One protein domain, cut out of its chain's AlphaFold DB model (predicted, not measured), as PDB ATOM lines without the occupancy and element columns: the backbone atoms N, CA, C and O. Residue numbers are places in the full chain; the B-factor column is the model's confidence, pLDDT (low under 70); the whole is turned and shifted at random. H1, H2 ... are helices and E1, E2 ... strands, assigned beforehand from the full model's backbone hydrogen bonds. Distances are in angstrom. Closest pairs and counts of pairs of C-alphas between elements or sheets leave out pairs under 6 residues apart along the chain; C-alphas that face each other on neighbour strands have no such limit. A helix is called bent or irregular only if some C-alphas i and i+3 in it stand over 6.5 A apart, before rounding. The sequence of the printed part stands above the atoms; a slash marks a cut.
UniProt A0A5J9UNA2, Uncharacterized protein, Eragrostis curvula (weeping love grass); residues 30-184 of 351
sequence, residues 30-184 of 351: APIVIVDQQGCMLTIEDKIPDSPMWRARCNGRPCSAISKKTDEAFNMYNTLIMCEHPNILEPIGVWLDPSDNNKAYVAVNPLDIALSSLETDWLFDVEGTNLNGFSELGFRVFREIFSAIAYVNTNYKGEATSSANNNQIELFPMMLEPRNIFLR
ATOM      1  N   ALA A  30     -47.354 -12.916  64.726       63.59
ATOM      2  CA  ALA A  30     -46.257 -13.877  64.778       63.59
ATOM      3  C   ALA A  30     -45.772 -14.207  63.351       63.59
ATOM      4  O   ALA A  30     -46.606 -14.332  62.446       63.59
ATOM      5  N   PRO A  31     -44.452 -14.332  63.133       76.06
ATOM      6  CA  PRO A  31     -43.913 -14.527  61.797       76.06
ATOM      7  C   PRO A  31     -44.460 -15.816  61.179       76.06
ATOM      8  O   PRO A  31     -44.543 -16.855  61.841       76.06
ATOM      9  N   ILE A  32     -44.823 -15.764  59.898       81.06
ATOM     10  CA  ILE A  32     -45.299 -16.948  59.175       81.06
ATOM     11  C   ILE A  32     -44.070 -17.759  58.775       81.06
ATOM     12  O   ILE A  32     -43.232 -17.278  58.017       81.06
ATOM     13  N   VAL A  33     -43.962 -18.993  59.265       83.00
ATOM     14  CA  VAL A  33     -42.859 -19.901  58.929       83.00
ATOM     15  C   VAL A  33     -43.341 -20.944  57.929       83.00
ATOM     16  O   VAL A  33     -44.267 -21.705  58.204       83.00
ATOM     17  N   ILE A  34     -42.688 -20.986  56.775       85.94
ATOM     18  CA  ILE A  34     -42.950 -21.926  55.691       85.94
ATOM     19  C   ILE A  34     -41.700 -22.772  55.495       85.94
ATOM     20  O   ILE A  34     -40.595 -22.243  55.405       85.94
ATOM     21  N   VAL A  35     -41.866 -24.087  55.424       78.88
ATOM     22  CA  VAL A  35     -40.771 -25.027  55.168       78.88
ATOM     23  C   VAL A  35     -41.101 -25.774  53.888       78.88
ATOM     24  O   VAL A  35     -42.178 -26.362  53.781       78.88
ATOM     25  N   ASP A  36     -40.206 -25.710  52.907       78.81
ATOM     26  CA  ASP A  36     -40.381 -26.444  51.656       78.81
ATOM     27  C   ASP A  36     -40.105 -27.951  51.827       78.81
ATOM     28  O   ASP A  36     -39.704 -28.438  52.886       78.81
ATOM     29  N   GLN A  37     -40.307 -28.718  50.754       68.12
ATOM     30  CA  GLN A  37     -40.097 -30.171  50.760       68.12
ATOM     31  C   GLN A  37     -38.626 -30.583  50.966       68.12
ATOM     32  O   GLN A  37     -38.360 -31.734  51.312       68.12
ATOM     33  N   GLN A  38     -37.678 -29.670  50.749       73.56
ATOM     34  CA  GLN A  38     -36.238 -29.885  50.907       73.56
ATOM     35  C   GLN A  38     -35.740 -29.462  52.301       73.56
ATOM     36  O   GLN A  38     -34.577 -29.686  52.634       73.56
ATOM     37  N   GLY A  39     -36.620 -28.900  53.135       76.69
ATOM     38  CA  GLY A  39     -36.300 -28.410  54.471       76.69
ATOM     39  C   GLY A  39     -35.791 -26.966  54.503       76.69
ATOM     40  O   GLY A  39     -35.343 -26.523  55.561       76.69
ATOM     41  N   CYS A  40     -35.854 -26.223  53.393       85.62
ATOM     42  CA  CYS A  40     -35.519 -24.801  53.370       85.62
ATOM     43  C   CYS A  40     -36.658 -23.979  53.976       85.62
ATOM     44  O   CYS A  40     -37.821 -24.091  53.581       85.62
ATOM     45  N   MET A  41     -36.302 -23.112  54.918       91.38
ATOM     46  CA  MET A  41     -37.242 -22.310  55.687       91.38
ATOM     47  C   MET A  41     -37.334 -20.885  55.138       91.38
ATOM     48  O   MET A  41     -36.316 -20.200  55.022       91.38
ATOM     49  N   LEU A  42     -38.555 -20.425  54.878       93.69
ATOM     50  CA  LEU A  42     -38.904 -19.032  54.632       93.69
ATOM     51  C   LEU A  42     -39.721 -18.506  55.815       93.69
ATOM     52  O   LEU A  42     -40.770 -19.049  56.149       93.69
ATOM     53  N   THR A  43     -39.252 -17.434  56.436       92.69
ATOM     54  CA  THR A  43     -39.951 -16.746  57.524       92.69
ATOM     55  C   THR A  43     -40.418 -15.388  57.025       92.69
ATOM     56  O   THR A  43     -39.578 -14.577  56.659       92.69
ATOM     57  N   ILE A  44     -41.725 -15.140  56.990       92.19
ATOM     58  CA  ILE A  44     -42.307 -13.836  56.649       92.19
ATOM     59  C   ILE A  44     -42.416 -13.000  57.923       92.19
ATOM     60  O   ILE A  44     -42.959 -13.468  58.924       92.19
ATOM     61  N   GLU A  45     -41.894 -11.781  57.866       90.69
ATOM     62  CA  GLU A  45     -41.837 -10.821  58.968       90.69
ATOM     63  C   GLU A  45     -42.776  -9.638  58.659       90.69
ATOM     64  O   GLU A  45     -43.963  -9.833  58.397       90.69
ATOM     65  N   ASP A  46     -42.257  -8.410  58.663       86.94
ATOM     66  CA  ASP A  46     -43.042  -7.188  58.505       86.94
ATOM     67  C   ASP A  46     -43.286  -6.809  57.045       86.94
ATOM     68  O   ASP A  46     -42.440  -7.007  56.173       86.94
ATOM     69  N   LYS A  47     -44.414  -6.154  56.770       88.06
ATOM     70  CA  LYS A  47     -44.682  -5.577  55.450       88.06
ATOM     71  C   LYS A  47     -43.718  -4.420  55.154       88.06
ATOM     72  O   LYS A  47     -43.427  -3.604  56.031       88.06
ATOM     73  N   ILE A  48     -43.244  -4.320  53.912       86.31
ATOM     74  CA  ILE A  48     -42.513  -3.133  53.451       86.31
ATOM     75  C   ILE A  48     -43.543  -2.010  53.218       86.31
ATOM     76  O   ILE A  48     -44.541  -2.254  52.530       86.31
ATOM     77  N   PRO A  49     -43.347  -0.802  53.789       82.00
ATOM     78  CA  PRO A  49     -44.269   0.321  53.607       82.00
ATOM     79  C   PRO A  49     -44.579   0.602  52.131       82.00
ATOM     80  O   PRO A  49     -43.718   0.437  51.269       82.00
ATOM     81  N   ASP A  50     -45.841   0.948  51.857       85.50
ATOM     82  CA  ASP A  50     -46.409   1.236  50.529       85.50
ATOM     83  C   ASP A  50     -46.026   0.251  49.417       85.50
ATOM     84  O   ASP A  50     -45.932   0.627  48.251       85.50
ATOM     85  N   SER A  51     -45.827  -1.021  49.765       91.62
ATOM     86  CA  SER A  51     -45.380  -2.066  48.849       91.62
ATOM     87  C   SER A  51     -46.228  -3.340  48.955       91.62
ATOM     88  O   SER A  51     -46.799  -3.623  50.014       91.62
ATOM     89  N   PRO A  52     -46.309  -4.169  47.891       91.69
ATOM     90  CA  PRO A  52     -46.812  -5.538  48.006       91.69
ATOM     91  C   PRO A  52     -45.822  -6.518  48.669       91.69
ATOM     92  O   PRO A  52     -46.179  -7.679  48.878       91.69
ATOM     93  N   MET A  53     -44.590  -6.093  48.966       94.19
ATOM     94  CA  MET A  53     -43.533  -6.950  49.509       94.19
ATOM     95  C   MET A  53     -43.559  -7.032  51.041       94.19
ATOM     96  O   MET A  53     -43.984  -6.113  51.741       94.19
ATOM     97  N   TRP A  54     -43.000  -8.121  51.553       93.06
ATOM     98  CA  TRP A  54     -42.745  -8.376  52.966       93.06
ATOM     99  C   TRP A  54     -41.245  -8.555  53.194       93.06
ATOM    100  O   TRP A  54     -40.545  -9.124  52.353       93.06
ATOM    101  N   ARG A  55     -40.749  -8.101  54.342       91.69
ATOM    102  CA  ARG A  55     -39.460  -8.518  54.892       91.69
ATOM    103  C   ARG A  55     -39.546  -9.991  55.263       91.69
ATOM    104  O   ARG A  55     -40.590 -10.468  55.712       91.69
ATOM    105  N   ALA A  56     -38.470 -10.721  55.014       93.88
ATOM    106  CA  ALA A  56     -38.439 -12.151  55.237       93.88
ATOM    107  C   ALA A  56     -37.024 -12.653  55.551       93.88
ATOM    108  O   ALA A  56     -36.030 -11.931  55.434       93.88
ATOM    109  N   ARG A  57     -36.926 -13.928  55.931       93.06
ATOM    110  CA  ARG A  57     -35.657 -14.650  56.047       93.06
ATOM    111  C   ARG A  57     -35.717 -15.987  55.336       93.06
ATOM    112  O   ARG A  57     -36.608 -16.783  55.608       93.06
ATOM    113  N   CYS A  58     -34.722 -16.266  54.503       90.88
ATOM    114  CA  CYS A  58     -34.495 -17.572  53.898       90.88
ATOM    115  C   CYS A  58     -33.344 -18.262  54.637       90.88
ATOM    116  O   CYS A  58     -32.208 -17.781  54.617       90.88
ATOM    117  N   ASN A  59     -33.632 -19.357  55.347       89.25
ATOM    118  CA  ASN A  59     -32.668 -20.075  56.192       89.25
ATOM    119  C   ASN A  59     -31.896 -19.130  57.143       89.25
ATOM    120  O   ASN A  59     -30.678 -19.221  57.296       89.25
ATOM    121  N   GLY A  60     -32.610 -18.167  57.737       83.75
ATOM    122  CA  GLY A  60     -32.061 -17.153  58.645       83.75
ATOM    123  C   GLY A  60     -31.369 -15.961  57.967       83.75
ATOM    124  O   GLY A  60     -31.108 -14.958  58.637       83.75
ATOM    125  N   ARG A  61     -31.108 -16.015  56.654       86.88
ATOM    126  CA  ARG A  61     -30.534 -14.893  55.895       86.88
ATOM    127  C   ARG A  61     -31.629 -13.905  55.495       86.88
ATOM    128  O   ARG A  61     -32.667 -14.366  55.026       86.88
ATOM    129  N   PRO A  62     -31.418 -12.583  55.644       88.75
ATOM    130  CA  PRO A  62     -32.387 -11.586  55.203       88.75
ATOM    131  C   PRO A  62     -32.764 -11.773  53.731       88.75
ATOM    132  O   PRO A  62     -31.902 -12.053  52.897       88.75
ATOM    133  N   CYS A  63     -34.043 -11.597  53.425       92.88
ATOM    134  CA  CYS A  63     -34.596 -11.535  52.079       92.88
ATOM    135  C   CYS A  63     -35.894 -10.710  52.080       92.88
ATOM    136  O   CYS A  63     -36.326 -10.189  53.110       92.88
ATOM    137  N   SER A  64     -36.533 -10.592  50.921       94.56
ATOM    138  CA  SER A  64     -37.896 -10.071  50.813       94.56
ATOM    139  C   SER A  64     -38.772 -11.062  50.067       94.56
ATOM    140  O   SER A  64     -38.274 -11.846  49.265       94.56
ATOM    141  N   ALA A  65     -40.073 -11.053  50.332       96.00
ATOM    142  CA  ALA A  65     -41.010 -11.991  49.736       96.00
ATOM    143  C   ALA A  65     -42.294 -11.303  49.277       96.00
ATOM    144  O   ALA A  65     -42.767 -10.357  49.904       96.00
ATOM    145  N   ILE A  66     -42.889 -11.810  48.201       95.00
ATOM    146  CA  ILE A  66     -44.212 -11.398  47.728       95.00
ATOM    147  C   ILE A  66     -45.138 -12.596  47.654       95.00
ATOM    148  O   ILE A  66     -44.764 -13.646  47.138       95.00
ATOM    149  N   SER A  67     -46.357 -12.419  48.156       94.00
ATOM    150  CA  SER A  67     -47.418 -13.412  48.030       94.00
ATOM    151  C   SER A  67     -48.121 -13.253  46.685       94.00
ATOM    152  O   SER A  67     -48.563 -12.157  46.332       94.00
ATOM    153  N   LYS A  68     -48.277 -14.357  45.962       93.88
ATOM    154  CA  LYS A  68     -48.991 -14.449  44.683       93.88
ATOM    155  C   LYS A  68     -49.813 -15.732  44.634       93.88
ATOM    156  O   LYS A  68     -49.660 -16.605  45.491       93.88
ATOM    157  N   LYS A  69     -50.679 -15.850  43.625       95.12
ATOM    158  CA  LYS A  69     -51.253 -17.157  43.294       95.12
ATOM    159  C   LYS A  69     -50.149 -18.104  42.837       95.12
ATOM    160  O   LYS A  69     -49.164 -17.640  42.269       95.12
ATOM    161  N   THR A  70     -50.318 -19.404  43.052       93.44
ATOM    162  CA  THR A  70     -49.289 -20.411  42.745       93.44
ATOM    163  C   THR A  70     -48.752 -20.285  41.314       93.44
ATOM    164  O   THR A  70     -47.546 -20.120  41.133       93.44
ATOM    165  N   ASP A  71     -49.627 -20.250  40.307       91.88
ATOM    166  CA  ASP A  71     -49.213 -20.135  38.899       91.88
ATOM    167  C   ASP A  71     -48.500 -18.804  38.605       91.88
ATOM    168  O   ASP A  71     -47.474 -18.769  37.928       91.88
ATOM    169  N   GLU A  72     -48.998 -17.700  39.168       92.00
ATOM    170  CA  GLU A  72     -48.378 -16.376  39.028       92.00
ATOM    171  C   GLU A  72     -46.986 -16.328  39.670       92.00
ATOM    172  O   GLU A  72     -46.084 -15.695  39.124       92.00
ATOM    173  N   ALA A  73     -46.797 -16.996  40.811       93.25
ATOM    174  CA  ALA A  73     -45.521 -17.062  41.513       93.25
ATOM    175  C   ALA A  73     -44.469 -17.822  40.697       93.25
ATOM    176  O   ALA A  73     -43.347 -17.339  40.546       93.25
ATOM    177  N   PHE A  74     -44.834 -18.982  40.138       92.19
ATOM    178  CA  PHE A  74     -43.934 -19.748  39.275       92.19
ATOM    179  C   PHE A  74     -43.615 -19.003  37.981       92.19
ATOM    180  O   PHE A  74     -42.450 -18.953  37.595       92.19
ATOM    181  N   ASN A  75     -44.608 -18.369  37.352       90.31
ATOM    182  CA  ASN A  75     -44.380 -17.546  36.166       90.31
ATOM    183  C   ASN A  75     -43.426 -16.386  36.477       90.31
ATOM    184  O   ASN A  75     -42.426 -16.219  35.788       90.31
ATOM    185  N   MET A  76     -43.673 -15.645  37.563       90.69
ATOM    186  CA  MET A  76     -42.800 -14.556  38.004       90.69
ATOM    187  C   MET A  76     -41.374 -15.044  38.282       90.69
ATOM    188  O   MET A  76     -40.423 -14.433  37.803       90.69
ATOM    189  N   TYR A  77     -41.207 -16.142  39.023       92.44
ATOM    190  CA  TYR A  77     -39.890 -16.714  39.307       92.44
ATOM    191  C   TYR A  77     -39.154 -17.110  38.023       92.44
ATOM    192  O   TYR A  77     -38.016 -16.692  37.824       92.44
ATOM    193  N   ASN A  78     -39.820 -17.845  37.128       89.56
ATOM    194  CA  ASN A  78     -39.246 -18.288  35.859       89.56
ATOM    195  C   ASN A  78     -38.871 -17.112  34.947       89.56
ATOM    196  O   ASN A  78     -37.879 -17.186  34.231       89.56
ATOM    197  N   THR A  79     -39.623 -16.011  34.982       87.06
ATOM    198  CA  THR A  79     -39.247 -14.780  34.280       87.06
ATOM    199  C   THR A  79     -38.024 -14.125  34.920       87.06
ATOM    200  O   THR A  79     -37.094 -13.748  34.213       87.06
ATOM    201  N   LEU A  80     -37.995 -13.997  36.249       89.75
ATOM    202  CA  LEU A  80     -36.910 -13.316  36.958       89.75
ATOM    203  C   LEU A  80     -35.566 -14.048  36.834       89.75
ATOM    204  O   LEU A  80     -34.550 -13.381  36.683       89.75
ATOM    205  N   ILE A  81     -35.541 -15.387  36.838       90.25
ATOM    206  CA  ILE A  81     -34.287 -16.153  36.673       90.25
ATOM    207  C   ILE A  81     -33.642 -15.958  35.294       90.25
ATOM    208  O   ILE A  81     -32.451 -16.206  35.142       90.25
ATOM    209  N   MET A  82     -34.414 -15.522  34.294       86.00
ATOM    210  CA  MET A  82     -33.919 -15.238  32.943       86.00
ATOM    211  C   MET A  82     -33.376 -13.809  32.805       86.00
ATOM    212  O   MET A  82     -32.784 -13.471  31.781       86.00
ATOM    213  N   CYS A  83     -33.590 -12.952  33.808       85.69
ATOM    214  CA  CYS A  83     -33.168 -11.560  33.797       85.69
ATOM    215  C   CYS A  83     -31.787 -11.395  34.448       85.69
ATOM    216  O   CYS A  83     -31.649 -11.403  35.667       85.69
ATOM    217  N   GLU A  84     -30.773 -11.122  33.636       86.88
ATOM    218  CA  GLU A  84     -29.420 -10.765  34.072       86.88
ATOM    219  C   GLU A  84     -29.220  -9.240  34.030       86.88
ATOM    220  O   GLU A  84     -28.512  -8.703  33.174       86.88
ATOM    221  N   HIS A  85     -29.865  -8.510  34.946       86.69
ATOM    222  CA  HIS A  85     -29.713  -7.055  35.048       86.69
ATOM    223  C   HIS A  85     -29.674  -6.582  36.510       86.69
ATOM    224  O   HIS A  85     -30.553  -6.950  37.288       86.69
ATOM    225  N   PRO A  86     -28.723  -5.707  36.899       86.50
ATOM    226  CA  PRO A  86     -28.521  -5.310  38.299       86.50
ATOM    227  C   PRO A  86     -29.688  -4.528  38.922       86.50
ATOM    228  O   PRO A  86     -29.759  -4.406  40.143       86.50
ATOM    229  N   ASN A  87     -30.590  -3.980  38.104       89.81
ATOM    230  CA  ASN A  87     -31.770  -3.229  38.552       89.81
ATOM    231  C   ASN A  87     -33.088  -4.015  38.404       89.81
ATOM    232  O   ASN A  87     -34.160  -3.422  38.476       89.81
ATOM    233  N   ILE A  88     -33.015  -5.326  38.157       90.44
ATOM    234  CA  ILE A  88     -34.161  -6.242  38.205       90.44
ATOM    235  C   ILE A  88     -34.016  -7.107  39.459       90.44
ATOM    236  O   ILE A  88     -32.903  -7.383  39.904       90.44
ATOM    237  N   LEU A  89     -35.140  -7.487  40.069       91.62
ATOM    238  CA  LEU A  89     -35.137  -8.303  41.280       91.62
ATOM    239  C   LEU A  89     -34.471  -9.658  41.022       91.62
ATOM    240  O   LEU A  89     -34.889 -10.398  40.136       91.62
ATOM    241  N   GLU A  90     -33.481  -9.996  41.841       90.50
ATOM    242  CA  GLU A  90     -32.835 -11.306  41.807       90.50
ATOM    243  C   GLU A  90     -33.650 -12.296  42.658       90.50
ATOM    244  O   GLU A  90     -33.806 -12.072  43.869       90.50
ATOM    245  N   PRO A  91     -34.211 -13.360  42.053       94.06
ATOM    246  CA  PRO A  91     -35.023 -14.332  42.767       94.06
ATOM    247  C   PRO A  91     -34.150 -15.323  43.546       94.06
ATOM    248  O   PRO A  91     -33.122 -15.789  43.068       94.06
ATOM    249  N   ILE A  92     -34.605 -15.687  44.743       94.44
ATOM    250  CA  ILE A  92     -33.995 -16.715  45.597       94.44
ATOM    251  C   ILE A  92     -34.725 -18.053  45.426       94.44
ATOM    252  O   ILE A  92     -34.089 -19.103  45.414       94.44
ATOM    253  N   GLY A  93     -36.057 -18.036  45.320       93.75
ATOM    254  CA  GLY A  93     -36.861 -19.257  45.218       93.75
ATOM    255  C   GLY A  93     -38.367 -19.023  45.349       93.75
ATOM    256  O   GLY A  93     -38.821 -17.886  45.509       93.75
ATOM    257  N   VAL A  94     -39.127 -20.123  45.321       94.94
ATOM    258  CA  VAL A  94     -40.589 -20.146  45.495       94.94
ATOM    259  C   VAL A  94     -40.967 -21.095  46.632       94.94
ATOM    260  O   VAL A  94     -40.531 -22.242  46.654       94.94
ATOM    261  N   TRP A  95     -41.821 -20.632  47.545       94.56
ATOM    262  CA  TRP A  95     -42.355 -21.414  48.662       94.56
ATOM    263  C   TRP A  95     -43.875 -21.504  48.565       94.56
ATOM    264  O   TRP A  95     -44.553 -20.483  48.486       94.56
ATOM    265  N   LEU A  96     -44.418 -22.718  48.598       92.19
ATOM    266  CA  LEU A  96     -45.865 -22.941  48.634       92.19
ATOM    267  C   LEU A  96     -46.399 -22.721  50.050       92.19
ATOM    268  O   LEU A  96     -45.787 -23.183  51.014       92.19
ATOM    269  N   ASP A  97     -47.540 -22.049  50.182       87.38
ATOM    270  CA  ASP A  97     -48.199 -21.878  51.473       87.38
ATOM    271  C   ASP A  97     -48.865 -23.208  51.889       87.38
ATOM    272  O   ASP A  97     -49.786 -23.678  51.218       87.38
ATOM    273  N   PRO A  98     -48.454 -23.847  53.000       83.19
ATOM    274  CA  PRO A  98     -49.024 -25.124  53.424       83.19
ATOM    275  C   PRO A  98     -50.465 -24.988  53.941       83.19
ATOM    276  O   PRO A  98     -51.121 -25.995  54.215       83.19
ATOM    277  N   SER A  99     -50.944 -23.759  54.159       83.88
ATOM    278  CA  SER A  99     -52.316 -23.470  54.577       83.88
ATOM    279  C   SER A  99     -53.246 -23.095  53.424       83.88
ATOM    280  O   SER A  99     -54.461 -23.152  53.608       83.88
ATOM    281  N   ASP A 100     -52.699 -22.775  52.249       86.69
ATOM    282  CA  ASP A 100     -53.453 -22.384  51.061       86.69
ATOM    283  C   ASP A 100     -52.755 -22.886  49.788       86.69
ATOM    284  O   ASP A 100     -51.775 -22.316  49.314       86.69
ATOM    285  N   ASN A 101     -53.313 -23.945  49.194       85.31
ATOM    286  CA  ASN A 101     -52.764 -24.590  47.996       85.31
ATOM    287  C   ASN A 101     -52.721 -23.672  46.760       85.31
ATOM    288  O   ASN A 101     -52.062 -24.006  45.773       85.31
ATOM    289  N   ASN A 102     -53.438 -22.546  46.779       92.00
ATOM    290  CA  ASN A 102     -53.456 -21.587  45.681       92.00
ATOM    291  C   ASN A 102     -52.520 -20.395  45.919       92.00
ATOM    292  O   ASN A 102     -52.520 -19.453  45.126       92.00
ATOM    293  N   LYS A 103     -51.739 -20.404  46.999       93.56
ATOM    294  CA  LYS A 103     -50.881 -19.294  47.390       93.56
ATOM    295  C   LYS A 103     -49.428 -19.736  47.484       93.56
ATOM    296  O   LYS A 103     -49.091 -20.775  48.048       93.56
ATOM    297  N   ALA A 104     -48.555 -18.900  46.946       94.88
ATOM    298  CA  ALA A 104     -47.121 -19.106  46.985       94.88
ATOM    299  C   ALA A 104     -46.390 -17.782  47.210       94.88
ATOM    300  O   ALA A 104     -46.911 -16.694  46.945       94.88
ATOM    301  N   TYR A 105     -45.164 -17.894  47.699       95.31
ATOM    302  CA  TYR A 105     -44.279 -16.787  47.999       95.31
ATOM    303  C   TYR A 105     -43.061 -16.845  47.089       95.31
ATOM    304  O   TYR A 105     -42.347 -17.845  47.083       95.31
ATOM    305  N   VAL A 106     -42.803 -15.765  46.356       95.88
ATOM    306  CA  VAL A 106     -41.542 -15.583  45.626       95.88
ATOM    307  C   VAL A 106     -40.606 -14.798  46.530       95.88
ATOM    308  O   VAL A 106     -40.923 -13.659  46.883       95.88
ATOM    309  N   ALA A 107     -39.481 -15.395  46.924       96.25
ATOM    310  CA  ALA A 107     -38.451 -14.690  47.681       96.25
ATOM    311  C   ALA A 107     -37.394 -14.110  46.736       96.25
ATOM    312  O   ALA A 107     -37.009 -14.747  45.756       96.25
ATOM    313  N   VAL A 108     -36.912 -12.917  47.058       95.19
ATOM    314  CA  VAL A 108     -35.897 -12.151  46.327       95.19
ATOM    315  C   VAL A 108     -34.867 -11.597  47.312       95.19
ATOM    316  O   VAL A 108     -35.076 -11.644  48.530       95.19
ATOM    317  N   ASN A 109     -33.762 -11.055  46.802       90.69
ATOM    318  CA  ASN A 109     -32.786 -10.344  47.633       90.69
ATOM    319  C   ASN A 109     -33.436  -9.267  48.528       90.69
ATOM    320  O   ASN A 109     -34.476  -8.720  48.159       90.69
ATOM    321  N   PRO A 110     -32.829  -8.938  49.687       89.12
ATOM    322  CA  PRO A 110     -33.364  -7.939  50.608       89.12
ATOM    323  C   PRO A 110     -33.697  -6.608  49.932       89.12
ATOM    324  O   PRO A 110     -32.866  -6.031  49.224       89.12
ATOM    325  N   LEU A 111     -34.905  -6.123  50.203       87.19
ATOM    326  CA  LEU A 111     -35.416  -4.822  49.801       87.19
ATOM    327  C   LEU A 111     -35.742  -4.012  51.051       87.19
ATOM    328  O   LEU A 111     -36.286  -4.550  52.018       87.19
ATOM    329  N   ASP A 112     -35.458  -2.714  51.006       80.06
ATOM    330  CA  ASP A 112     -35.626  -1.862  52.181       80.06
ATOM    331  C   ASP A 112     -36.878  -0.988  52.098       80.06
ATOM    332  O   ASP A 112     -37.681  -0.970  53.035       80.06
ATOM    333  N   ILE A 113     -37.051  -0.276  50.976       82.50
ATOM    334  CA  ILE A 113     -38.141   0.686  50.774       82.50
ATOM    335  C   ILE A 113     -38.629   0.703  49.320       82.50
ATOM    336  O   ILE A 113     -37.848   0.482  48.388       82.50
ATOM    337  N   ALA A 114     -39.918   0.981  49.125       87.69
ATOM    338  CA  ALA A 114     -40.492   1.252  47.812       87.69
ATOM    339  C   ALA A 114     -40.353   2.734  47.429       87.69
ATOM    340  O   ALA A 114     -40.356   3.617  48.285       87.69
ATOM    341  N   LEU A 115     -40.279   3.024  46.131       87.50
ATOM    342  CA  LEU A 115     -40.186   4.384  45.602       87.50
ATOM    343  C   LEU A 115     -41.392   5.241  46.016       87.50
ATOM    344  O   LEU A 115     -41.238   6.438  46.228       87.50
ATOM    345  N   SER A 116     -42.572   4.629  46.161       85.81
ATOM    346  CA  SER A 116     -43.799   5.282  46.643       85.81
ATOM    347  C   SER A 116     -43.704   5.835  48.063       85.81
ATOM    348  O   SER A 116     -44.453   6.751  48.381       85.81
ATOM    349  N   SER A 117     -42.815   5.295  48.897       82.81
ATOM    350  CA  SER A 117     -42.628   5.751  50.280       82.81
ATOM    351  C   SER A 117     -41.575   6.851  50.412       82.81
ATOM    352  O   SER A 117     -41.287   7.280  51.527       82.81
ATOM    353  N   LEU A 118     -40.945   7.279  49.310       78.62
ATOM    354  CA  LEU A 118     -40.020   8.409  49.346       78.62
ATOM    355  C   LEU A 118     -40.785   9.730  49.327       78.62
ATOM    356  O   LEU A 118     -41.738   9.903  48.568       78.62
ATOM    357  N   GLU A 119     -40.310  10.686  50.120       77.19
ATOM    358  CA  GLU A 119     -40.793  12.060  50.066       77.19
ATOM    359  C   GLU A 119     -40.371  12.733  48.748       77.19
ATOM    360  O   GLU A 119     -39.369  12.381  48.116       77.19
ATOM    361  N   THR A 120     -41.163  13.704  48.297       75.38
ATOM    362  CA  THR A 120     -41.008  14.338  46.978       75.38
ATOM    363  C   THR A 120     -39.636  14.987  46.782       75.38
ATOM    364  O   THR A 120     -39.045  14.883  45.708       75.38
ATOM    365  N   ASP A 121     -39.097  15.623  47.815       73.88
ATOM    366  CA  ASP A 121     -37.788  16.287  47.816       73.88
ATOM    367  C   ASP A 121     -36.599  15.321  47.685       73.88
ATOM    368  O   ASP A 121     -35.491  15.728  47.328       73.88
ATOM    369  N   TRP A 122     -36.817  14.015  47.860       73.19
ATOM    370  CA  TRP A 122     -35.797  13.010  47.559       73.19
ATOM    371  C   TRP A 122     -35.622  12.823  46.057       73.19
ATOM    372  O   TRP A 122     -34.507  12.585  45.588       73.19
ATOM    373  N   LEU A 123     -36.700  12.924  45.279       79.81
ATOM    374  CA  LEU A 123     -36.687  12.685  43.834       79.81
ATOM    375  C   LEU A 123     -36.595  13.976  43.024       79.81
ATOM    376  O   LEU A 123     -36.087  13.957  41.901       79.81
ATOM    377  N   PHE A 124     -37.041  15.092  43.585       80.44
ATOM    378  CA  PHE A 124     -37.156  16.360  42.884       80.44
ATOM    379  C   PHE A 124     -36.417  17.472  43.618       80.44
ATOM    380  O   PHE A 124     -36.274  17.443  44.834       80.44
ATOM    381  N   ASP A 125     -35.933  18.453  42.865       78.75
ATOM    382  CA  ASP A 125     -35.431  19.697  43.437       78.75
ATOM    383  C   ASP A 125     -36.631  20.587  43.786       78.75
ATOM    384  O   ASP A 125     -37.421  20.932  42.900       78.75
ATOM    385  N   VAL A 126     -36.810  20.891  45.075       74.38
ATOM    386  CA  VAL A 126     -37.995  21.582  45.601       74.38
ATOM    387  C   VAL A 126     -37.605  22.961  46.119       74.38
ATOM    388  O   VAL A 126     -36.858  23.086  47.089       74.38
ATOM    389  N   GLU A 127     -38.168  24.010  45.520       71.12
ATOM    390  CA  GLU A 127     -38.058  25.383  46.021       71.12
ATOM    391  C   GLU A 127     -39.443  25.899  46.427       71.12
ATOM    392  O   GLU A 127     -40.285  26.245  45.594       71.12
ATOM    393  N   GLY A 128     -39.698  25.940  47.737       73.31
ATOM    394  CA  GLY A 128     -41.022  26.258  48.270       73.31
ATOM    395  C   GLY A 128     -42.034  25.181  47.877       73.31
ATOM    396  O   GLY A 128     -41.938  24.048  48.336       73.31
ATOM    397  N   THR A 129     -43.002  25.531  47.030       74.38
ATOM    398  CA  THR A 129     -43.998  24.592  46.481       74.38
ATOM    399  C   THR A 129     -43.681  24.139  45.054       74.38
ATOM    400  O   THR A 129     -44.457  23.380  44.477       74.38
ATOM    401  N   ASN A 130     -42.594  24.628  44.451       77.56
ATOM    402  CA  ASN A 130     -42.272  24.373  43.049       77.56
ATOM    403  C   ASN A 130     -41.300  23.202  42.900       77.56
ATOM    404  O   ASN A 130     -40.338  23.087  43.658       77.56
ATOM    405  N   LEU A 131     -41.537  22.375  41.878       81.94
ATOM    406  CA  LEU A 131     -40.622  21.322  41.437       81.94
ATOM    407  C   LEU A 131     -39.778  21.856  40.278       81.94
ATOM    408  O   LEU A 131     -40.297  22.089  39.187       81.94
ATOM    409  N   ASN A 132     -38.479  22.029  40.505       81.56
ATOM    410  CA  ASN A 132     -37.548  22.620  39.536       81.56
ATOM    411  C   ASN A 132     -36.794  21.578  38.693       81.56
ATOM    412  O   ASN A 132     -35.909  21.920  37.909       81.56
ATOM    413  N   GLY A 133     -37.150  20.300  38.826       83.00
ATOM    414  CA  GLY A 133     -36.531  19.191  38.107       83.00
ATOM    415  C   GLY A 133     -36.252  18.014  39.028       83.00
ATOM    416  O   GLY A 133     -36.753  17.960  40.149       83.00
ATOM    417  N   PHE A 134     -35.459  17.056  38.553       80.50
ATOM    418  CA  PHE A 134     -35.009  15.949  39.392       80.50
ATOM    419  C   PHE A 134     -33.879  16.387  40.318       80.50
ATOM    420  O   PHE A 134     -32.968  17.104  39.901       80.50
ATOM    421  N   SER A 135     -33.884  15.860  41.538       77.75
ATOM    422  CA  SER A 135     -32.685  15.849  42.367       77.75
ATOM    423  C   SER A 135     -31.612  14.956  41.713       77.75
ATOM    424  O   SER A 135     -31.897  14.141  40.829       77.75
ATOM    425  N   GLU A 136     -30.365  15.032  42.181       73.56
ATOM    426  CA  GLU A 136     -29.297  14.113  41.746       73.56
ATOM    427  C   GLU A 136     -29.675  12.634  41.984       73.56
ATOM    428  O   GLU A 136     -29.324  11.746  41.199       73.56
ATOM    429  N   LEU A 137     -30.408  12.360  43.069       73.31
ATOM    430  CA  LEU A 137     -30.931  11.028  43.358       73.31
ATOM    431  C   LEU A 137     -32.039  10.658  42.370       73.31
ATOM    432  O   LEU A 137     -31.967   9.578  41.787       73.31
ATOM    433  N   GLY A 138     -33.009  11.547  42.154       83.88
ATOM    434  CA  GLY A 138     -34.095  11.340  41.202       83.88
ATOM    435  C   GLY A 138     -33.567  11.022  39.810       83.88
ATOM    436  O   GLY A 138     -33.905   9.983  39.250       83.88
ATOM    437  N   PHE A 139     -32.641  11.834  39.290       82.19
ATOM    438  CA  PHE A 139     -32.043  11.613  37.973       82.19
ATOM    439  C   PHE A 139     -31.423  10.217  37.854       82.19
ATOM    440  O   PHE A 139     -31.608   9.523  36.854       82.19
ATOM    441  N   ARG A 140     -30.722   9.765  38.901       81.44
ATOM    442  CA  ARG A 140     -30.156   8.419  38.937       81.44
ATOM    443  C   ARG A 140     -31.242   7.350  38.969       81.44
ATOM    444  O   ARG A 140     -31.167   6.436  38.163       81.44
ATOM    445  N   VAL A 141     -32.225   7.464  39.860       85.94
ATOM    446  CA  VAL A 141     -33.333   6.502  39.973       85.94
ATOM    447  C   VAL A 141     -34.017   6.318  38.618       85.94
ATOM    448  O   VAL A 141     -34.113   5.193  38.138       85.94
ATOM    449  N   PHE A 142     -34.386   7.411  37.947       88.06
ATOM    450  CA  PHE A 142     -35.005   7.349  36.623       88.06
ATOM    451  C   PHE A 142     -34.079   6.742  35.569       88.06
ATOM    452  O   PHE A 142     -34.510   5.885  34.803       88.06
ATOM    453  N   ARG A 143     -32.791   7.105  35.557       88.25
ATOM    454  CA  ARG A 143     -31.810   6.489  34.652       88.25
ATOM    455  C   ARG A 143     -31.712   4.971  34.844       88.25
ATOM    456  O   ARG A 143     -31.676   4.241  33.860       88.25
ATOM    457  N   GLU A 144     -31.665   4.502  36.087       88.19
ATOM    458  CA  GLU A 144     -31.597   3.071  36.407       88.19
ATOM    459  C   GLU A 144     -32.893   2.335  36.018       88.19
ATOM    460  O   GLU A 144     -32.829   1.239  35.458       88.19
ATOM    461  N   ILE A 145     -34.062   2.958  36.230       90.69
ATOM    462  CA  ILE A 145     -35.360   2.445  35.761       90.69
ATOM    463  C   ILE A 145     -35.347   2.298  34.236       90.69
ATOM    464  O   ILE A 145     -35.675   1.233  33.714       90.69
ATOM    465  N   PHE A 146     -34.919   3.332  33.507       88.94
ATOM    466  CA  PHE A 146     -34.846   3.280  32.046       88.94
ATOM    467  C   PHE A 146     -33.845   2.238  31.541       88.94
ATOM    468  O   PHE A 146     -34.113   1.601  30.525       88.94
ATOM    469  N   SER A 147     -32.738   2.008  32.255       89.00
ATOM    470  CA  SER A 147     -31.798   0.924  31.941       89.00
ATOM    471  C   SER A 147     -32.468  -0.450  32.038       89.00
ATOM    472  O   SER A 147     -32.344  -1.256  31.117       89.00
ATOM    473  N   ALA A 148     -33.231  -0.702  33.107       89.62
ATOM    474  CA  ALA A 148     -33.970  -1.955  33.275       89.62
ATOM    475  C   ALA A 148     -35.054  -2.136  32.203       89.62
ATOM    476  O   ALA A 148     -35.185  -3.218  31.632       89.62
ATOM    477  N   ILE A 149     -35.800  -1.072  31.886       87.75
ATOM    478  CA  ILE A 149     -36.813  -1.083  30.820       87.75
ATOM    479  C   ILE A 149     -36.167  -1.409  29.473       87.75
ATOM    480  O   ILE A 149     -36.657  -2.274  28.751       87.75
ATOM    481  N   ALA A 150     -35.058  -0.741  29.137       86.50
ATOM    482  CA  ALA A 150     -34.331  -0.987  27.899       86.50
ATOM    483  C   ALA A 150     -33.855  -2.442  27.819       86.50
ATOM    484  O   ALA A 150     -34.097  -3.095  26.808       86.50
ATOM    485  N   TYR A 151     -33.264  -2.964  28.900       87.00
ATOM    486  CA  TYR A 151     -32.831  -4.356  28.984       87.00
ATOM    487  C   TYR A 151     -33.983  -5.335  28.740       87.00
ATOM    488  O   TYR A 151     -33.866  -6.239  27.917       87.00
ATOM    489  N   VAL A 152     -35.115  -5.170  29.425       83.75
ATOM    490  CA  VAL A 152     -36.241  -6.098  29.263       83.75
ATOM    491  C   VAL A 152     -36.824  -6.008  27.854       83.75
ATOM    492  O   VAL A 152     -37.038  -7.035  27.213       83.75
ATOM    493  N   ASN A 153     -36.981  -4.796  27.318       82.62
ATOM    494  CA  ASN A 153     -37.484  -4.593  25.961       82.62
ATOM    495  C   ASN A 153     -36.605  -5.248  24.887       82.62
ATOM    496  O   ASN A 153     -37.140  -5.734  23.894       82.62
ATOM    497  N   THR A 154     -35.282  -5.300  25.069       82.38
ATOM    498  CA  THR A 154     -34.386  -5.974  24.114       82.38
ATOM    499  C   THR A 154     -34.388  -7.497  24.238       82.38
ATOM    500  O   THR A 154     -33.925  -8.169  23.321       82.38
ATOM    501  N   ASN A 155     -34.877  -8.046  25.355       76.75
ATOM    502  CA  ASN A 155     -34.844  -9.483  25.649       76.75
ATOM    503  C   ASN A 155     -36.223 -10.168  25.558       76.75
ATOM    504  O   ASN A 155     -36.299 -11.393  25.683       76.75
ATOM    505  N   TYR A 156     -37.310  -9.423  25.307       72.38
ATOM    506  CA  TYR A 156     -38.616 -10.021  25.017       72.38
ATOM    507  C   TYR A 156     -38.608 -10.848  23.729       72.38
ATOM    508  O   TYR A 156     -37.993 -10.479  22.726       72.38
ATOM    509  N   LYS A 157     -39.394 -11.931  23.728       61.38
ATOM    510  CA  LYS A 157     -39.840 -12.606  22.502       61.38
ATOM    511  C   LYS A 157     -40.652 -11.616  21.657       61.38
ATOM    512  O   LYS A 157     -41.797 -11.318  21.983       61.38
ATOM    513  N   GLY A 158     -40.066 -11.092  20.583       56.28
ATOM    514  CA  GLY A 158     -40.807 -10.337  19.573       56.28
ATOM    515  C   GLY A 158     -41.515 -11.268  18.584       56.28
ATOM    516  O   GLY A 158     -40.957 -12.293  18.201       56.28
ATOM    517  N   GLU A 159     -42.698 -10.881  18.092       48.47
ATOM    518  CA  GLU A 159     -43.372 -11.563  16.967       48.47
ATOM    519  C   GLU A 159     -42.580 -11.465  15.643       48.47
ATOM    520  O   GLU A 159     -42.846 -12.207  14.702       48.47
ATOM    521  N   ALA A 160     -41.588 -10.567  15.555       44.47
ATOM    522  CA  ALA A 160     -40.915 -10.196  14.306       44.47
ATOM    523  C   ALA A 160     -39.406 -10.515  14.242       44.47
ATOM    524  O   ALA A 160     -38.754 -10.132  13.271       44.47
ATOM    525  N   THR A 161     -38.820 -11.208  15.224       43.59
ATOM    526  CA  THR A 161     -37.392 -11.586  15.173       43.59
ATOM    527  C   THR A 161     -37.229 -13.094  15.093       43.59
ATOM    528  O   THR A 161     -37.200 -13.799  16.098       43.59
ATOM    529  N   SER A 162     -37.092 -13.573  13.859       42.56
ATOM    530  CA  SER A 162     -36.694 -14.923  13.464       42.56
ATOM    531  C   SER A 162     -35.224 -15.215  13.801       42.56
ATOM    532  O   SER A 162     -34.421 -15.540  12.930       42.56
ATOM    533  N   SER A 163     -34.846 -15.122  15.074       44.88
ATOM    534  CA  SER A 163     -33.599 -15.715  15.552       44.88
ATOM    535  C   SER A 163     -33.881 -16.626  16.739       44.88
ATOM    536  O   SER A 163     -34.452 -16.230  17.752       44.88
ATOM    537  N   ALA A 164     -33.500 -17.889  16.562       45.88
ATOM    538  CA  ALA A 164     -33.576 -18.963  17.539       45.88
ATOM    539  C   ALA A 164     -32.589 -18.726  18.699       45.88
ATOM    540  O   ALA A 164     -31.617 -19.460  18.861       45.88
ATOM    541  N   ASN A 165     -32.814 -17.680  19.493       48.78
ATOM    542  CA  ASN A 165     -32.114 -17.485  20.755       48.78
ATOM    543  C   ASN A 165     -32.919 -18.173  21.862       48.78
ATOM    544  O   ASN A 165     -34.011 -17.736  22.210       48.78
ATOM    545  N   ASN A 166     -32.360 -19.232  22.450       50.25
ATOM    546  CA  ASN A 166     -32.982 -20.011  23.532       50.25
ATOM    547  C   ASN A 166     -33.160 -19.240  24.864       50.25
ATOM    548  O   ASN A 166     -33.651 -19.817  25.827       50.25
ATOM    549  N   ASN A 167     -32.805 -17.949  24.919       54.38
ATOM    550  CA  ASN A 167     -32.809 -17.124  26.136       54.38
ATOM    551  C   ASN A 167     -33.867 -15.999  26.115       54.38
ATOM    552  O   ASN A 167     -33.728 -15.012  26.828       54.38
ATOM    553  N   GLN A 168     -34.897 -16.089  25.271       61.25
ATOM    554  CA  GLN A 168     -35.899 -15.023  25.160       61.25
ATOM    555  C   GLN A 168     -36.944 -15.079  26.287       61.25
ATOM    556  O   GLN A 168     -37.492 -16.143  26.591       61.25
ATOM    557  N   ILE A 169     -37.272 -13.913  26.844       60.31
ATOM    558  CA  ILE A 169     -38.240 -13.741  27.932       60.31
ATOM    559  C   ILE A 169     -39.660 -13.711  27.346       60.31
ATOM    560  O   ILE A 169     -39.930 -12.990  26.382       60.31
ATOM    561  N   GLU A 170     -40.583 -14.496  27.904       63.47
ATOM    562  CA  GLU A 170     -42.003 -14.398  27.542       63.47
ATOM    563  C   GLU A 170     -42.575 -13.037  27.941       63.47
ATOM    564  O   GLU A 170     -42.189 -12.469  28.960       63.47
ATOM    565  N   LEU A 171     -43.486 -12.499  27.124       62.62
ATOM    566  CA  LEU A 171     -44.140 -11.216  27.385       62.62
ATOM    567  C   LEU A 171     -44.816 -11.240  28.762       62.62
ATOM    568  O   LEU A 171     -45.871 -11.843  28.943       62.62
ATOM    569  N   PHE A 172     -44.199 -10.557  29.724       64.62
ATOM    570  CA  PHE A 172     -44.692 -10.408  31.086       64.62
ATOM    571  C   PHE A 172     -44.840  -8.915  31.385       64.62
ATOM    572  O   PHE A 172     -43.910  -8.158  31.132       64.62
ATOM    573  N   PRO A 173     -45.978  -8.436  31.905       66.75
ATOM    574  CA  PRO A 173     -46.155  -7.012  32.147       66.75
ATOM    575  C   PRO A 173     -45.169  -6.519  33.214       66.75
ATOM    576  O   PRO A 173     -45.251  -6.891  34.385       66.75
ATOM    577  N   MET A 174     -44.242  -5.644  32.815       74.94
ATOM    578  CA  MET A 174     -43.386  -4.942  33.766       74.94
ATOM    579  C   MET A 174     -44.242  -3.977  34.592       74.94
ATOM    580  O   MET A 174     -44.822  -3.024  34.070       74.94
ATOM    581  N   MET A 175     -44.311  -4.217  35.898       82.88
ATOM    582  CA  MET A 175     -45.077  -3.386  36.823       82.88
ATOM    583  C   MET A 175     -44.267  -2.148  37.234       82.88
ATOM    584  O   MET A 175     -43.563  -2.168  38.236       82.88
ATOM    585  N   LEU A 176     -44.383  -1.060  36.469       85.62
ATOM    586  CA  LEU A 176     -43.627   0.191  36.669       85.62
ATOM    587  C   LEU A 176     -44.240   1.171  37.688       85.62
ATOM    588  O   LEU A 176     -43.866   2.341  37.739       85.62
ATOM    589  N   GLU A 177     -45.193   0.726  38.502       90.12
ATOM    590  CA  GLU A 177     -45.764   1.573  39.555       90.12
ATOM    591  C   GLU A 177     -44.719   1.831  40.662       90.12
ATOM    592  O   GLU A 177     -43.999   0.896  41.024       90.12
ATOM    593  N   PRO A 178     -44.670   3.027  41.285       88.12
ATOM    594  CA  PRO A 178     -43.688   3.345  42.330       88.12
ATOM    595  C   PRO A 178     -43.630   2.334  43.492       88.12
ATOM    596  O   PRO A 178     -42.555   2.052  44.012       88.12
ATOM    597  N   ARG A 179     -44.756   1.702  43.842       91.44
ATOM    598  CA  ARG A 179     -44.824   0.645  44.873       91.44
ATOM    599  C   ARG A 179     -44.076  -0.653  44.542       91.44
ATOM    600  O   ARG A 179     -43.859  -1.479  45.427       91.44
ATOM    601  N   ASN A 180     -43.714  -0.846  43.273       91.31
ATOM    602  CA  ASN A 180     -43.002  -2.019  42.758       91.31
ATOM    603  C   ASN A 180     -41.554  -1.700  42.356       91.31
ATOM    604  O   ASN A 180     -40.863  -2.559  41.812       91.31
ATOM    605  N   ILE A 181     -41.100  -0.469  42.602       91.38
ATOM    606  CA  ILE A 181     -39.724  -0.036  42.372       91.38
ATOM    607  C   ILE A 181     -39.071   0.111  43.736       91.38
ATOM    608  O   ILE A 181     -39.577   0.829  44.592       91.38
ATOM    609  N   PHE A 182     -37.948  -0.568  43.942       88.69
ATOM    610  CA  PHE A 182     -37.332  -0.694  45.258       88.69
ATOM    611  C   PHE A 182     -35.970  -0.028  45.311       88.69
ATOM    612  O   PHE A 182     -35.196  -0.083  44.355       88.69
ATOM    613  N   LEU A 183     -35.666   0.566  46.461       77.81
ATOM    614  CA  LEU A 183     -34.351   1.104  46.768       77.81
ATOM    615  C   LEU A 183     -33.750   0.339  47.945       77.81
ATOM    616  O   LEU A 183     -34.447  -0.009  48.900       77.81
ATOM    617  N   ARG A 184     -32.435   0.121  47.882       72.88
ATOM    618  CA  ARG A 184     -31.658  -0.351  49.029       72.88
ATOM    619  C   ARG A 184     -31.212   0.846  49.864       72.88
ATOM    620  O   ARG A 184     -30.444   1.689  49.387       72.88
TER     621      ARG A 184
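Overview. This is residues 30 to 184 of the 351 residues of an uncharacterized protein of Eragrostis curvula (weeping love grass) (UniProt A0A5J9UNA2). A six-stranded antiparallel sheet folds back on itself like part of a barrel, with helix H1 on the outside of its E6 and E5 leaf. Away from it, the small hairpin E7 and E8 with the short H2 makes a head, from which the long helix H3 runs as an arm; after H3 comes a long stretch with no named element, whose residues 159 to 164 stick out and whose residues 182 to 183 pair with 113 to 114. The printed part has 155 residues with eight named strands and three named helices, in the order E1 E2 E3 E4 H1 E5 E6 H2 E7 E8 H3; the large sheet's order is E1 - E2 - E3 - E4 - E6 - E5, and the class is mixed, helices and strands. The whole is only just compact, close to loose, with a radius of gyration of the C-alphas of 17.8 A, and is flat, spanning 55 by 51 by 23 A.

Arrangement. The large sheet runs, strand beside strand, E1, residues 32 to 35, E2, residues 41 to 47, E3, residues 53 to 58, E4, residues 61 to 69, E6, residues 103 to 108, and E5, residues 91 to 96. It is strongly twisted and curled, and it is a folded sheet, bent back on itself into two leaves that face each other: E1, E2 and E3 face E6 and E5, with 30 pairs of C-alphas within 11 A and E4 as the hinge. E1 to E4 form a meander, each strand the antiparallel neighbour of the one before. Within hydrogen-bond range are N 34 and O 42, 2.8 A, between E1 and E2; N 45 and O 55, 2.8 A, between E2 and E3; N 56 and O 63, 2.9 A, between E3 and E4; N 66 and O 106, 3.0 A, between E4 and E6; and N 105 and O 95, 2.8 A, between E6 and the edge strand E5. Across the fold, the closest C-alphas of E1 and E5 are those of Ile 34 and Trp 95, 7.1 A apart. H1, residues 70 to 80, is on this sheet at a height over the sheet of 8.0 A; it lies over E6 and runs along the strands, at 1 degrees to E6 on the local plane. The closest C-alphas of H1 and E6 are those of Thr 70 and Ala 104, 4.9 A apart. E4, H1 and E5 make a split strand-helix-strand unit, two strands running the same way with E6 between them in the sheet, and its crossover is right-handed. E7, residues 124 to 127, and E8, residues 130 to 134, form a hairpin, with N 125 and O 133 2.9 A apart. H3, residues 136 to 155, touches H2, residues 120 to 123, with residues 136 to 139 alone; their closest C-alphas are those of Leu 123 and Gly 138, 3.9 A apart. H2 and H3 are not on the large sheet, and H1 and H3 are apart. In H1 and H3 every O i to N i+4 pair is within hydrogen-bond range; H2 is too short for such a pair.

Along the chain. E1 begins at C-alpha 32, (-45.299, -16.948, 59.175). E2 measures 18.3 A from first to last C-alpha, E3 14.6 A, E4 24.4 A, E5 15.0 A and E6 16.6 A. H1 measures 15.4 A. H3, the longest helix, measures 29.1 A, from C-alpha 136 at (-29.297, 14.113, 41.746) to C-alpha 155 at (-34.844, -9.483, 25.649).

Size, cuts and confidence. The two C-alphas farthest apart are those of Gln 37 and Gly 128, 56.5 A. The printed part has no cut. The link from E6 to H2, 11 residues, is long. Residues 156 to 184 hold no named element. The mean pLDDT of the printed part is 82.7; residue 30, residue 37 and residues 157 to 173 are under 70.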